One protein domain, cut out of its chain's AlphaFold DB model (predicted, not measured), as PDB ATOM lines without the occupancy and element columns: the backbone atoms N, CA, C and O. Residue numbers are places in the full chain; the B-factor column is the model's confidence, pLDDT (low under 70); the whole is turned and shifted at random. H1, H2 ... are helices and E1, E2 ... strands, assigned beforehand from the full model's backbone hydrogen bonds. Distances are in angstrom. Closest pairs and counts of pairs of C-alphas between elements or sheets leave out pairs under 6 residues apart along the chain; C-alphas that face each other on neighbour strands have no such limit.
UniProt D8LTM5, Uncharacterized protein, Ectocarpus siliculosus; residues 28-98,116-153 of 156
ATOM      1  N   LEU A  28     193.971 232.982 163.143       92.31
ATOM      2  CA  LEU A  28     195.345 233.214 163.585       92.31
ATOM      3  C   LEU A  28     195.883 234.565 163.104       92.31
ATOM      4  O   LEU A  28     196.657 235.221 163.804       92.31
ATOM      5  N   LEU A  29     195.468 234.981 161.909       94.00
ATOM      6  CA  LEU A  29     195.845 236.250 161.303       94.00
ATOM      7  C   LEU A  29     194.692 236.779 160.454       94.00
ATOM      8  O   LEU A  29     194.100 236.034 159.673       94.00
ATOM      9  N   ARG A  30     194.446 238.081 160.547       94.00
ATOM     10  CA  ARG A  30     193.675 238.847 159.573       94.00
ATOM     11  C   ARG A  30     194.487 240.074 159.168       94.00
ATOM     12  O   ARG A  30     194.915 240.836 160.032       94.00
ATOM     13  N   MET A  31     194.693 240.264 157.871       92.88
ATOM     14  CA  MET A  31     195.321 241.452 157.299       92.88
ATOM     15  C   MET A  31     194.369 242.085 156.295       92.88
ATOM     16  O   MET A  31     194.006 241.442 155.314       92.88
ATOM     17  N   ASP A  32     193.967 243.328 156.538       92.25
ATOM     18  CA  ASP A  32     193.202 244.102 155.563       92.25
ATOM     19  C   ASP A  32     194.167 244.984 154.759       92.25
ATOM     20  O   ASP A  32     195.085 245.591 155.325       92.25
ATOM     21  N   PHE A  33     193.941 245.080 153.451       90.69
ATOM     22  CA  PHE A  33     194.718 245.925 152.546       90.69
ATOM     23  C   PHE A  33     193.903 247.161 152.135       90.69
ATOM     24  O   PHE A  33     192.675 247.111 152.076       90.69
ATOM     25  N   GLU A  34     194.571 248.296 151.918       87.12
ATOM     26  CA  GLU A  34     193.935 249.519 151.399       87.12
ATOM     27  C   GLU A  34     193.813 249.464 149.878       87.12
ATOM     28  O   GLU A  34     192.736 249.690 149.343       87.12
ATOM     29  N   ASP A  35     194.915 249.122 149.217       82.69
ATOM     30  CA  ASP A  35     195.052 249.070 147.767       82.69
ATOM     31  C   ASP A  35     195.846 247.802 147.460       82.69
ATOM     32  O   ASP A  35     197.005 247.684 147.858       82.69
ATOM     33  N   ALA A  36     195.173 246.779 146.939       87.81
ATOM     34  CA  ALA A  36     195.792 245.523 146.539       87.81
ATOM     35  C   ALA A  36     194.863 244.779 145.581       87.81
ATOM     36  O   ALA A  36     193.655 244.703 145.813       87.81
ATOM     37  N   ASP A  37     195.436 244.176 144.545       90.31
ATOM     38  CA  ASP A  37     194.696 243.268 143.680       90.31
ATOM     39  C   ASP A  37     194.554 241.895 144.355       90.31
ATOM     40  O   ASP A  37     195.526 241.282 144.816       90.31
ATOM     41  N   ALA A  38     193.317 241.407 144.452       91.31
ATOM     42  CA  ALA A  38     193.024 240.149 145.130       91.31
ATOM     43  C   ALA A  38     193.633 238.942 144.406       91.31
ATOM     44  O   ALA A  38     194.074 237.995 145.061       91.31
ATOM     45  N   GLU A  39     193.684 238.960 143.074       91.94
ATOM     46  CA  GLU A  39     194.250 237.864 142.294       91.94
ATOM     47  C   GLU A  39     195.778 237.852 142.383       91.94
ATOM     48  O   GLU A  39     196.373 236.787 142.557       91.94
ATOM     49  N   GLU A  40     196.425 239.017 142.383       93.06
ATOM     50  CA  GLU A  40     197.859 239.117 142.653       93.06
ATOM     51  C   GLU A  40     198.208 238.599 144.051       93.06
ATOM     52  O   GLU A  40     199.157 237.825 144.194       93.06
ATOM     53  N   LEU A  41     197.418 238.933 145.077       93.88
ATOM     54  CA  LEU A  41     197.604 238.394 146.429       93.88
ATOM     55  C   LEU A  41     197.406 236.872 146.487       93.88
ATOM     56  O   LEU A  41     198.176 236.179 147.159       93.88
ATOM     57  N   ARG A  42     196.417 236.327 145.766       94.94
ATOM     58  CA  ARG A  42     196.199 234.870 145.657       94.94
ATOM     59  C   ARG A  42     197.381 234.181 144.990       94.94
ATOM     60  O   ARG A  42     197.868 233.162 145.478       94.94
ATOM     61  N   GLN A  43     197.876 234.733 143.888       94.56
ATOM     62  CA  GLN A  43     199.052 234.197 143.210       94.56
ATOM     63  C   GLN A  43     200.305 234.302 144.076       94.56
ATOM     64  O   GLN A  43     201.123 233.380 144.098       94.56
ATOM     65  N   TRP A  44     200.449 235.405 144.802       95.69
ATOM     66  CA  TRP A  44     201.557 235.624 145.711       95.69
ATOM     67  C   TRP A  44     201.577 234.586 146.829       95.69
ATOM     68  O   TRP A  44     202.599 233.930 147.019       95.69
ATOM     69  N   ILE A  45     200.449 234.362 147.516       95.50
ATOM     70  CA  ILE A  45     200.413 233.409 148.631       95.50
ATOM     71  C   ILE A  45     200.643 231.969 148.157       95.50
ATOM     72  O   ILE A  45     201.337 231.217 148.836       95.50
ATOM     73  N   ARG A  46     200.167 231.591 146.961       94.88
ATOM     74  CA  ARG A  46     200.448 230.272 146.355       94.88
ATOM     75  C   ARG A  46     201.937 230.064 146.055       94.88
ATOM     76  O   ARG A  46     202.442 228.954 146.190       94.88
ATOM     77  N   ARG A  47     202.648 231.129 145.663       94.12
ATOM     78  CA  ARG A  47     204.092 231.106 145.361       94.12
ATOM     79  C   ARG A  47     204.972 231.369 146.582       94.12
ATOM     80  O   ARG A  47     206.196 231.255 146.478       94.12
ATOM     81  N   TYR A  48     204.383 231.736 147.719       94.50
ATOM     82  CA  TYR A  48     205.129 232.098 148.913       94.50
ATOM     83  C   TYR A  48     206.021 230.928 149.369       94.50
ATOM     84  O   TYR A  48     205.556 229.788 149.468       94.50
ATOM     85  N   PRO A  49     207.313 231.163 149.666       92.56
ATOM     86  CA  PRO A  49     208.263 230.093 149.943       92.56
ATOM     87  C   PRO A  49     208.135 229.577 151.386       92.56
ATOM     88  O   PRO A  49     209.056 229.721 152.194       92.56
ATOM     89  N   PHE A  50     207.012 228.926 151.718       91.25
ATOM     90  CA  PHE A  50     206.702 228.414 153.064       91.25
ATOM     91  C   PHE A  50     207.809 227.537 153.667       91.25
ATOM     92  O   PHE A  50     208.007 227.543 154.881       91.25
ATOM     93  N   GLY A  51     208.589 226.838 152.835       87.75
ATOM     94  CA  GLY A  51     209.716 226.013 153.284       87.75
ATOM     95  C   GLY A  51     210.818 226.792 154.004       87.75
ATOM     96  O   GLY A  51     211.479 226.242 154.877       87.75
ATOM     97  N   THR A  52     210.972 228.088 153.716       86.94
ATOM     98  CA  THR A  52     211.927 228.953 154.432       86.94
ATOM     99  C   THR A  52     211.488 229.241 155.870       86.94
ATOM    100  O   THR A  52     212.327 229.390 156.756       86.94
ATOM    101  N   ALA A  53     210.175 229.270 156.116       85.69
ATOM    102  CA  ALA A  53     209.581 229.451 157.437       85.69
ATOM    103  C   ALA A  53     209.427 228.121 158.201       85.69
ATOM    104  O   ALA A  53     209.317 228.120 159.425       85.69
ATOM    105  N   LEU A  54     209.437 226.983 157.500       84.62
ATOM    106  CA  LEU A  54     209.237 225.643 158.060       84.62
ATOM    107  C   LEU A  54     210.484 224.757 157.870       84.62
ATOM    108  O   LEU A  54     210.417 223.750 157.166       84.62
ATOM    109  N   PRO A  55     211.625 225.067 158.518       69.44
ATOM    110  CA  PRO A  55     212.906 224.423 158.210       69.44
ATOM    111  C   PRO A  55     212.962 222.919 158.525       69.44
ATOM    112  O   PRO A  55     213.799 222.211 157.976       69.44
ATOM    113  N   VAL A  56     212.104 222.418 159.420       72.44
ATOM    114  CA  VAL A  56     212.151 221.024 159.911       72.44
ATOM    115  C   VAL A  56     210.794 220.314 159.919       72.44
ATOM    116  O   VAL A  56     210.709 219.159 160.335       72.44
ATOM    117  N   GLN A  57     209.727 220.989 159.482       78.00
ATOM    118  CA  GLN A  57     208.369 220.445 159.492       78.00
ATOM    119  C   GLN A  57     207.987 220.023 158.070       78.00
ATOM    120  O   GLN A  57     207.851 220.898 157.219       78.00
ATOM    121  N   PRO A  58     207.785 218.725 157.778       85.44
ATOM    122  CA  PRO A  58     207.267 218.318 156.480       85.44
ATOM    123  C   PRO A  58     205.838 218.844 156.300       85.44
ATOM    124  O   PRO A  58     204.998 218.732 157.203       85.44
ATOM    125  N   PHE A  59     205.568 219.407 155.126       90.75
ATOM    126  CA  PHE A  59     204.263 219.936 154.743       90.75
ATOM    127  C   PHE A  59     203.977 219.670 153.262       90.75
ATOM    128  O   PHE A  59     204.867 219.303 152.493       90.75
ATOM    129  N   SER A  60     202.725 219.858 152.864       91.19
ATOM    130  CA  SER A  60     202.317 219.969 151.465       91.19
ATOM    131  C   SER A  60     201.457 221.197 151.254       91.19
ATOM    132  O   SER A  60     200.738 221.606 152.161       91.19
ATOM    133  N   LEU A  61     201.531 221.750 150.049       93.19
ATOM    134  CA  LEU A  61     200.668 222.834 149.613       93.19
ATOM    135  C   LEU A  61     199.505 222.248 148.821       93.19
ATOM    136  O   LEU A  61     199.720 221.421 147.934       93.19
ATOM    137  N   VAL A  62     198.295 222.671 149.155       94.00
ATOM    138  CA  VAL A  62     197.084 222.365 148.396       94.00
ATOM    139  C   VAL A  62     196.492 223.698 147.976       94.00
ATOM    140  O   VAL A  62     196.046 224.479 148.812       94.00
ATOM    141  N   GLU A  63     196.558 224.004 146.685       93.88
ATOM    142  CA  GLU A  63     195.968 225.235 146.167       93.88
ATOM    143  C   GLU A  63     194.445 225.177 146.287       93.88
ATOM    144  O   GLU A  63     193.816 224.165 145.973       93.88
ATOM    145  N   THR A  64     193.851 226.283 146.724       92.44
ATOM    146  CA  THR A  64     192.400 226.456 146.784       92.44
ATOM    147  C   THR A  64     191.993 227.589 145.852       92.44
ATOM    148  O   THR A  64     192.835 228.367 145.391       92.44
ATOM    149  N   VAL A  65     190.697 227.720 145.563       89.69
ATOM    150  CA  VAL A  65     190.184 228.791 144.688       89.69
ATOM    151  C   VAL A  65     190.598 230.173 145.204       89.69
ATOM    152  O   VAL A  65     191.003 231.030 144.425       89.69
ATOM    153  N   THR A  66     190.562 230.363 146.520       91.50
ATOM    154  CA  THR A  66     190.774 231.654 147.183       91.50
ATOM    155  C   THR A  66     192.136 231.783 147.868       91.50
ATOM    156  O   THR A  66     192.422 232.834 148.433       91.50
ATOM    157  N   GLY A  67     193.001 230.767 147.820       93.88
ATOM    158  CA  GLY A  67     194.330 230.828 148.429       93.88
ATOM    159  C   GLY A  67     195.073 229.491 148.414       93.88
ATOM    160  O   GLY A  67     195.251 228.891 147.349       93.88
ATOM    161  N   VAL A  68     195.563 229.060 149.581       96.12
ATOM    162  CA  VAL A  68     196.383 227.848 149.729       96.12
ATOM    163  C   VAL A  68     196.295 227.263 151.138       96.12
ATOM    164  O   VAL A  68     196.355 227.990 152.131       96.12
ATOM    165  N   ASP A  69     196.236 225.939 151.221       95.44
ATOM    166  CA  ASP A  69     196.386 225.195 152.466       95.44
ATOM    167  C   ASP A  69     197.818 224.674 152.598       95.44
ATOM    168  O   ASP A  69     198.347 223.985 151.724       95.44
ATOM    169  N   VAL A  70     198.445 224.977 153.730       94.12
ATOM    170  CA  VAL A  70     199.736 224.444 154.161       94.12
ATOM    171  C   VAL A  70     199.464 223.306 155.137       94.12
ATOM    172  O   VAL A  70     199.323 223.508 156.344       94.12
ATOM    173  N   VAL A  71     199.366 222.093 154.606       92.50
ATOM    174  CA  VAL A  71     199.015 220.895 155.374       92.50
ATOM    175  C   VAL A  71     200.271 220.300 155.998       92.50
ATOM    176  O   VAL A  71     201.182 219.874 155.284       92.50
ATOM    177  N   PHE A  72     200.331 220.241 157.327       90.81
ATOM    178  CA  PHE A  72     201.434 219.606 158.040       90.81
ATOM    179  C   PHE A  72     201.304 218.086 157.959       90.81
ATOM    180  O   PHE A  72     200.226 217.514 158.129       90.81
ATOM    181  N   ARG A  73     202.423 217.414 157.685       85.50
ATOM    182  CA  ARG A  73     202.475 215.955 157.583       85.50
ATOM    183  C   ARG A  73     203.090 215.361 158.840       85.50
ATOM    184  O   ARG A  73     204.084 215.885 159.353       85.50
ATOM    185  N   LYS A  74     202.562 214.221 159.296       79.62
ATOM    186  CA  LYS A  74     203.294 213.387 160.255       79.62
ATOM    187  C   LYS A  74     204.581 212.893 159.599       79.62
ATOM    188  O   LYS A  74     204.642 212.675 158.384       79.62
ATOM    189  N   LYS A  75     205.627 212.698 160.407       70.88
ATOM    190  CA  LYS A  75     206.793 211.940 159.942       70.88
ATOM    191  C   LYS A  75     206.297 210.572 159.463       70.88
ATOM    192  O   LYS A  75     205.453 209.995 160.146       70.88
ATOM    193  N   PRO A  76     206.786 210.060 158.324       61.97
ATOM    194  CA  PRO A  76     206.407 208.732 157.876       61.97
ATOM    195  C   PRO A  76     206.826 207.718 158.946       61.97
ATOM    196  O   PRO A  76     208.016 207.506 159.180       61.97
ATOM    197  N   THR A  77     205.843 207.148 159.636       63.69
ATOM    198  CA  THR A  77     206.005 205.959 160.471       63.69
ATOM    199  C   THR A  77     205.598 204.735 159.640       63.69
ATOM    200  O   THR A  77     205.257 204.855 158.461       63.69
ATOM    201  N   LEU A  78     205.671 203.532 160.219       56.66
ATOM    202  CA  LEU A  78     205.212 202.298 159.558       56.66
ATOM    203  C   LEU A  78     203.718 202.349 159.177       56.66
ATOM    204  O   LEU A  78     203.285 201.634 158.276       56.66
ATOM    205  N   GLU A  79     202.951 203.233 159.813       56.75
ATOM    206  CA  GLU A  79     201.584 203.571 159.441       56.75
ATOM    207  C   GLU A  79     201.613 204.807 158.530       56.75
ATOM    208  O   GLU A  79     202.233 205.821 158.853       56.75
ATOM    209  N   ARG A  80     200.999 204.711 157.341       54.28
ATOM    210  CA  ARG A  80     201.033 205.760 156.304       54.28
ATOM    211  C   ARG A  80     200.741 207.143 156.901       54.28
ATOM    212  O   ARG A  80     199.711 207.335 157.538       54.28
ATOM    213  N   GLY A  81     201.648 208.092 156.648       55.41
ATOM    214  CA  GLY A  81     201.614 209.445 157.203       55.41
ATOM    215  C   GLY A  81     200.278 210.142 156.965       55.41
ATOM    216  O   GLY A  81     199.948 210.501 155.836       55.41
ATOM    217  N   SER A  82     199.521 210.317 158.043       68.69
ATOM    218  CA  SER A  82     198.287 211.088 158.063       68.69
ATOM    219  C   SER A  82     198.571 212.591 158.166       68.69
ATOM    220  O   SER A  82     199.690 213.028 158.465       68.69
ATOM    221  N   GLN A  83     197.547 213.387 157.867       76.62
ATOM    222  CA  GLN A  83     197.526 214.825 158.121       76.62
ATOM    223  C   GLN A  83     197.683 215.103 159.626       76.62
ATOM    224  O   GLN A  83     197.147 214.366 160.452       76.62
ATOM    225  N   ASP A  84     198.437 216.149 159.976       85.31
ATOM    226  CA  ASP A  84     198.743 216.562 161.357       85.31
ATOM    227  C   ASP A  84     198.403 218.045 161.575       85.31
ATOM    228  O   ASP A  84     199.214 218.840 162.065       85.31
ATOM    229  N   GLY A  85     197.211 218.431 161.122       89.25
ATOM    230  CA  GLY A  85     196.777 219.819 161.049       89.25
ATOM    231  C   GLY A  85     197.473 220.626 159.950       89.25
ATOM    232  O   GLY A  85     197.990 220.082 158.972       89.25
ATOM    233  N   GLY A  86     197.470 221.948 160.096       91.94
ATOM    234  CA  GLY A  86     198.013 222.856 159.092       91.94
ATOM    235  C   GLY A  86     197.556 224.300 159.255       91.94
ATOM    236  O   GLY A  86     197.046 224.707 160.301       91.94
ATOM    237  N   LEU A  87     197.731 225.064 158.185       94.31
ATOM    238  CA  LEU A  87     197.300 226.451 158.057       94.31
ATOM    239  C   LEU A  87     196.514 226.615 156.760       94.31
ATOM    240  O   LEU A  87     196.962 226.153 155.719       94.31
ATOM    241  N   CYS A  88     195.385 227.304 156.816       95.00
ATOM    242  CA  CYS A  88     194.606 227.696 155.648       95.00
ATOM    243  C   CYS A  88     194.796 229.195 155.423       95.00
ATOM    244  O   CYS A  88     194.546 229.979 156.342       95.00
ATOM    245  N   PHE A  89     195.239 229.587 154.229       96.44
ATOM    246  CA  PHE A  89     195.323 230.980 153.800       96.44
ATOM    247  C   PHE A  89     194.226 231.262 152.779       96.44
ATOM    248  O   PHE A  89     194.124 230.579 151.758       96.44
ATOM    249  N   THR A  90     193.440 232.303 153.025       96.19
ATOM    250  CA  THR A  90     192.324 232.723 152.174       96.19
ATOM    251  C   THR A  90     192.428 234.214 151.889       96.19
ATOM    252  O   THR A  90     192.582 235.008 152.812       96.19
ATOM    253  N   ILE A  91     192.316 234.596 150.620       95.19
ATOM    254  CA  ILE A  91     192.114 235.980 150.192       95.19
ATOM    255  C   ILE A  91     190.622 236.176 149.928       95.19
ATOM    256  O   ILE A  91     190.082 235.672 148.937       95.19
ATOM    257  N   GLU A  92     189.964 236.886 150.838       92.00
ATOM    258  CA  GLU A  92     188.555 237.258 150.736       92.00
ATOM    259  C   GLU A  92     188.438 238.659 150.120       92.00
ATOM    260  O   GLU A  92     189.066 239.614 150.586       92.00
ATOM    261  N   ASP A  93     187.621 238.784 149.074       86.88
ATOM    262  CA  ASP A  93     187.206 240.084 148.551       86.88
ATOM    263  C   ASP A  93     186.252 240.736 149.564       86.88
ATOM    264  O   ASP A  93     185.349 240.076 150.088       86.88
ATOM    265  N   LYS A  94     186.419 242.029 149.863       70.88
ATOM    266  CA  LYS A  94     185.451 242.736 150.710       70.88
ATOM    267  C   LYS A  94     184.188 243.034 149.910       70.88
ATOM    268  O   LYS A  94     184.094 244.034 149.209       70.88
ATOM    269  N   VAL A  95     183.193 242.164 150.053       57.09
ATOM    270  CA  VAL A  95     181.839 242.403 149.545       57.09
ATOM    271  C   VAL A  95     181.035 243.089 150.648       57.09
ATOM    272  O   VAL A  95     180.562 242.451 151.589       57.09
ATOM    273  N   SER A  96     180.915 244.410 150.567       50.03
ATOM    274  CA  SER A  96     180.047 245.196 151.444       50.03
ATOM    275  C   SER A  96     178.699 245.377 150.752       50.03
ATOM    276  O   SER A  96     178.565 246.270 149.931       50.03
ATOM    277  N   GLY A  97     177.709 244.542 151.091       48.25
ATOM    278  CA  GLY A  97     176.297 244.779 150.759       48.25
ATOM    279  C   GLY A  97     176.040 245.177 149.301       48.25
ATOM    280  O   GLY A  97     175.801 246.342 149.020       48.25
ATOM    281  N   GLU A  98     176.077 244.198 148.398       48.91
ATOM    282  CA  GLU A  98     175.695 244.305 146.973       48.91
ATOM    283  C   GLU A  98     176.562 245.190 146.054       48.91
ATOM    284  O   GLU A  98     176.437 245.066 144.837       48.91
ATOM    285  N   GLY A 116     193.163 216.009 162.112       79.44
ATOM    286  CA  GLY A 116     194.268 215.054 162.266       79.44
ATOM    287  C   GLY A 116     195.341 215.465 163.284       79.44
ATOM    288  O   GLY A 116     196.280 214.705 163.530       79.44
ATOM    289  N   GLN A 117     195.198 216.642 163.898       79.81
ATOM    290  CA  GLN A 117     196.172 217.211 164.816       79.81
ATOM    291  C   GLN A 117     195.986 216.664 166.238       79.81
ATOM    292  O   GLN A 117     195.017 216.984 166.921       79.81
ATOM    293  N   GLU A 118     196.949 215.876 166.717       77.19
ATOM    294  CA  GLU A 118     196.974 215.417 168.119       77.19
ATOM    295  C   GLU A 118     197.525 216.495 169.062       77.19
ATOM    296  O   GLU A 118     197.113 216.608 170.215       77.19
ATOM    297  N   ILE A 119     198.471 217.303 168.568       80.25
ATOM    298  CA  ILE A 119     199.149 218.355 169.332       80.25
ATOM    299  C   ILE A 119     199.213 219.629 168.491       80.25
ATOM    300  O   ILE A 119     199.681 219.603 167.346       80.25
ATOM    301  N   ARG A 120     198.814 220.762 169.090       83.25
ATOM    302  CA  ARG A 120     198.890 222.087 168.454       83.25
ATOM    303  C   ARG A 120     200.308 222.389 167.972       83.25
ATOM    304  O   ARG A 120     201.268 222.284 168.734       83.25
ATOM    305  N   LYS A 121     200.453 222.845 166.727       85.38
ATOM    306  CA  LYS A 121     201.748 223.171 166.109       85.38
ATOM    307  C   LYS A 121     202.081 224.651 166.288       85.38
ATOM    308  O   LYS A 121     202.593 225.290 165.374       85.38
ATOM    309  N   MET A 122     201.842 225.194 167.484       86.44
ATOM    310  CA  MET A 122     201.897 226.639 167.756       86.44
ATOM    311  C   MET A 122     203.217 227.295 167.331       86.44
ATOM    312  O   MET A 122     203.228 228.441 166.901       86.44
ATOM    313  N   PHE A 123     204.342 226.582 167.420       87.38
ATOM    314  CA  PHE A 123     205.630 227.103 166.958       87.38
ATOM    315  C   PHE A 123     205.673 227.297 165.435       87.38
ATOM    316  O   PHE A 123     206.035 228.376 164.969       87.38
ATOM    317  N   ALA A 124     205.261 226.281 164.670       88.88
ATOM    318  CA  ALA A 124     205.192 226.352 163.212       88.88
ATOM    319  C   ALA A 124     204.183 227.419 162.766       88.88
ATOM    320  O   ALA A 124     204.506 228.264 161.937       88.88
ATOM    321  N   GLU A 125     203.004 227.439 163.394       91.19
ATOM    322  CA  GLU A 125     201.959 228.440 163.156       91.19
ATOM    323  C   GLU A 125     202.504 229.865 163.354       91.19
ATOM    324  O   GLU A 125     202.436 230.695 162.448       91.19
ATOM    325  N   ARG A 126     203.141 230.141 164.501       90.38
ATOM    326  CA  ARG A 126     203.699 231.466 164.822       90.38
ATOM    327  C   ARG A 126     204.802 231.897 163.863       90.38
ATOM    328  O   ARG A 126     204.870 233.080 163.530       90.38
ATOM    329  N   ILE A 127     205.687 230.989 163.457       91.50
ATOM    330  CA  ILE A 127     206.778 231.338 162.538       91.50
ATOM    331  C   ILE A 127     206.225 231.672 161.160       91.50
ATOM    332  O   ILE A 127     206.612 232.699 160.602       91.50
ATOM    333  N   VAL A 128     205.304 230.861 160.636       92.88
ATOM    334  CA  VAL A 128     204.712 231.114 159.321       92.88
ATOM    335  C   VAL A 128     203.954 232.439 159.321       92.88
ATOM    336  O   VAL A 128     204.192 233.249 158.429       92.88
ATOM    337  N   VAL A 129     203.137 232.719 160.347       92.44
ATOM    338  CA  VAL A 129     202.441 234.014 160.475       92.44
ATOM    339  C   VAL A 129     203.421 235.171 160.425       92.44
ATOM    340  O   VAL A 129     203.279 236.072 159.604       92.44
ATOM    341  N   LYS A 130     204.440 235.146 161.290       92.25
ATOM    342  CA  LYS A 130     205.417 236.234 161.370       92.25
ATOM    343  C   LYS A 130     206.166 236.423 160.057       92.25
ATOM    344  O   LYS A 130     206.436 237.560 159.681       92.25
ATOM    345  N   ALA A 131     206.504 235.331 159.373       93.44
ATOM    346  CA  ALA A 131     207.201 235.384 158.098       93.44
ATOM    347  C   ALA A 131     206.320 236.011 157.005       93.44
ATOM    348  O   ALA A 131     206.769 236.935 156.329       93.44
ATOM    349  N   VAL A 132     205.055 235.587 156.899       94.19
ATOM    350  CA  VAL A 132     204.089 236.127 155.928       94.19
ATOM    351  C   VAL A 132     203.818 237.609 156.190       94.19
ATOM    352  O   VAL A 132     203.958 238.420 155.278       94.19
ATOM    353  N   VAL A 133     203.529 237.986 157.443       93.75
ATOM    354  CA  VAL A 133     203.308 239.389 157.837       93.75
ATOM    355  C   VAL A 133     204.529 240.242 157.505       93.75
ATOM    356  O   VAL A 133     204.391 241.304 156.906       93.75
ATOM    357  N   LYS A 134     205.738 239.777 157.847       93.06
ATOM    358  CA  LYS A 134     206.981 240.497 157.545       93.06
ATOM    359  C   LYS A 134     207.187 240.666 156.039       93.06
ATOM    360  O   LYS A 134     207.650 241.718 155.616       93.06
ATOM    361  N   SER A 135     206.871 239.643 155.250       93.38
ATOM    362  CA  SER A 135     207.032 239.692 153.799       93.38
ATOM    363  C   SER A 135     206.054 240.671 153.147       93.38
ATOM    364  O   SER A 135     206.462 241.411 152.261       93.38
ATOM    365  N   LEU A 136     204.798 240.707 153.603       92.75
ATOM    366  CA  LEU A 136     203.754 241.596 153.076       92.75
ATOM    367  C   LEU A 136     203.859 243.040 153.579       92.75
ATOM    368  O   LEU A 136     203.398 243.955 152.911       92.75
ATOM    369  N   ALA A 137     204.431 243.256 154.763       89.19
ATOM    370  CA  ALA A 137     204.671 244.596 155.299       89.19
ATOM    371  C   ALA A 137     206.007 245.209 154.831       89.19
ATOM    372  O   ALA A 137     206.271 246.374 155.118       89.19
ATOM    373  N   GLY A 138     206.865 244.423 154.176       86.19
ATOM    374  CA  GLY A 138     208.142 244.865 153.614       86.19
ATOM    375  C   GLY A 138     208.149 244.807 152.087       86.19
ATOM    376  O   GLY A 138     207.107 244.845 151.443       86.19
ATOM    377  N   ASP A 139     209.334 244.633 151.504       83.19
ATOM    378  CA  ASP A 139     209.533 244.653 150.044       83.19
ATOM    379  C   ASP A 139     209.081 243.368 149.326       83.19
ATOM    380  O   ASP A 139     209.289 243.205 148.126       83.19
ATOM    381  N   GLY A 140     208.517 242.409 150.063       85.25
ATOM    382  CA  GLY A 140     208.094 241.124 149.519       85.25
ATOM    383  C   GLY A 140     206.651 241.104 149.027       85.25
ATOM    384  O   GLY A 140     206.235 240.063 148.530       85.25
ATOM    385  N   ALA A 141     205.882 242.181 149.201       88.69
ATOM    386  CA  ALA A 141     204.479 242.248 148.805       88.69
ATOM    387  C   ALA A 141     204.305 242.419 147.282       88.69
ATOM    388  O   ALA A 141     205.213 242.927 146.616       88.69
ATOM    389  N   PRO A 142     203.146 242.039 146.712       89.75
ATOM    390  CA  PRO A 142     202.809 242.410 145.340       89.75
ATOM    391  C   PRO A 142     202.856 243.934 145.132       89.75
ATOM    392  O   PRO A 142     202.562 244.683 146.072       89.75
ATOM    393  N   PRO A 143     203.205 244.417 143.926       86.31
ATOM    394  CA  PRO A 143     203.230 245.845 143.623       86.31
ATOM    395  C   PRO A 143     201.916 246.541 143.997       86.31
ATOM    396  O   PRO A 143     200.837 245.997 143.810       86.31
ATOM    397  N   GLY A 144     202.006 247.750 144.552       84.38
ATOM    398  CA  GLY A 144     200.825 248.520 144.959       84.38
ATOM    399  C   GLY A 144     200.188 248.081 146.280       84.38
ATOM    400  O   GLY A 144     199.410 248.847 146.832       84.38
ATOM    401  N   THR A 145     200.576 246.931 146.849       89.38
ATOM    402  CA  THR A 145     200.001 246.430 148.106       89.38
ATOM    403  C   THR A 145     200.294 247.367 149.274       89.38
ATOM    404  O   THR A 145     201.446 247.531 149.683       89.38
ATOM    405  N   LYS A 146     199.242 247.913 149.889       89.88
ATOM    406  CA  LYS A 146     199.346 248.695 151.129       89.88
ATOM    407  C   LYS A 146     198.573 248.042 152.269       89.88
ATOM    408  O   LYS A 146     197.353 247.917 152.218       89.88
ATOM    409  N   VAL A 147     199.284 247.640 153.324       90.44
ATOM    410  CA  VAL A 147     198.681 247.035 154.524       90.44
ATOM    411  C   VAL A 147     197.987 248.113 155.360       90.44
ATOM    412  O   VAL A 147     198.623 249.087 155.759       90.44
ATOM    413  N   ARG A 148     196.699 247.913 155.664       88.62
ATOM    414  CA  ARG A 148     195.894 248.805 156.512       88.62
ATOM    415  C   ARG A 148     195.964 248.397 157.976       88.62
ATOM    416  O   ARG A 148     196.290 249.193 158.854       88.62
ATOM    417  N   THR A 149     195.612 247.146 158.240       89.00
ATOM    418  CA  THR A 149     195.446 246.600 159.587       89.00
ATOM    419  C   THR A 149     195.961 245.178 159.641       89.00
ATOM    420  O   THR A 149     195.827 244.417 158.686       89.00
ATOM    421  N   VAL A 150     196.537 244.819 160.787       91.44
ATOM    422  CA  VAL A 150     197.008 243.467 161.085       91.44
ATOM    423  C   VAL A 150     196.467 243.067 162.448       91.44
ATOM    424  O   VAL A 150     196.771 243.708 163.454       91.44
ATOM    425  N   LEU A 151     195.681 241.999 162.482       89.81
ATOM    426  CA  LEU A 151     195.106 241.421 163.687       89.81
ATOM    427  C   LEU A 151     195.654 240.007 163.878       89.81
ATOM    428  O   LEU A 151     195.585 239.182 162.970       89.81
ATOM    429  N   HIS A 152     196.181 239.735 165.070       88.50
ATOM    430  CA  HIS A 152     196.663 238.417 165.471       88.50
ATOM    431  C   HIS A 152     195.733 237.848 166.538       88.50
ATOM    432  O   HIS A 152     195.493 238.503 167.552       88.50
ATOM    433  N   GLU A 153     195.272 236.618 166.345       81.94
ATOM    434  CA  GLU A 153     194.433 235.903 167.309       81.94
ATOM    435  C   GLU A 153     195.059 234.539 167.626       81.94
ATOM    436  O   GLU A 153     195.759 233.958 166.807       81.94
TER     437      GLU A 153
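AT A GLANCE: This is residues 28 to 98 and 116 to 153 of the 156 residues of an uncharacterized protein of Ectocarpus siliculosus (UniProt D8LTM5). Two small antiparallel sheets, the hairpin-built sheet E2, E3, E4 and the pair E1, E5, come near each other along E1 and E4; H1 packs on the three-stranded sheet, and the long H3 covers the pair and reaches E4 with its first half. Little H2 packs on H3, and the length runs between Leu 78 in the loop from E3 to E4 and Glu 98 in the tail after E4. The printed part has 109 residues with three named helices and five named strands, in the order E1 H1 H2 E2 E3 E4 H3 E5, a mixed class. It is compact, with a radius of gyration of the C-alphas of 15.1 A, yet elongated in outline, spanning 50 by 31 by 24 A.

IN THESE COORDINATES: E1 is residues 28 to 35, 22.4 A long, from C-alpha 28 at (195.345, 233.214, 163.585). H1 is residues 38 to 47, 14.3 A, and H2 residues 50 to 53, 5.3 A. E2 is residues 59 to 63, 13.1 A; E3 is residues 67 to 73, 19.3 A; E4 is residues 83 to 92, 25.3 A, ending at C-alpha 92 (188.555, 237.258, 150.736). H3 is residues 122 to 137, 22.0 A, and E5 residues 146 to 152, 17.8 A, ending at C-alpha 152 (196.663, 238.417, 165.471).

HOW THE PARTS SIT: E1 and E5 are antiparallel at 164 degrees, with N 30 and O 151 2.9 A apart, within hydrogen-bond range. H1 is on the sheet E2, E3, E4 at a height over the sheet of 7.6 A, over E3 and along the strands at 15 degrees on the local plane; the closest C-alphas of H1 and E3 are Arg 42 and Gly 67, 5.2 A. H2 only grazes this sheet with residues 50 to 51. E2, E3 and E4 form a meander, each strand the antiparallel neighbour of the one before, and two hairpins; N 60 and O 71 are 2.9 A apart, N 70 and O 87 2.7 A, both within hydrogen-bond range. The sheet is twisted, up to 4.1 A off its best plane. H1 and H3 on one face of it make two layers, helices over a sheet. H3 touches H2 with residues 124 to 131 alone, the closest C-alphas being Ala 53 and Val 128, 5.5 A. The closest C-alphas of H3 and E5 are Ala 137 and Val 147, 6.5 A; those of H3 and E1 are Leu 29 and Val 129, 7.0 A. H1 and H3 are apart. In H1 and H3 every O i to N i+4 pair is within hydrogen-bond range; H2 is too short for one.

THE WHOLE: The C-alphas of Leu 78 and Glu 98, the two farthest apart, are 52.9 A apart. Residues 99 to 115 are not printed, and C-alphas 98 and 116 are 37.9 A apart across the cut. Of the links printed whole, none is long. The mean pLDDT of the printed part is 85.8; residue 55, residues 76 to 82 and residues 95 to 98 are under 70.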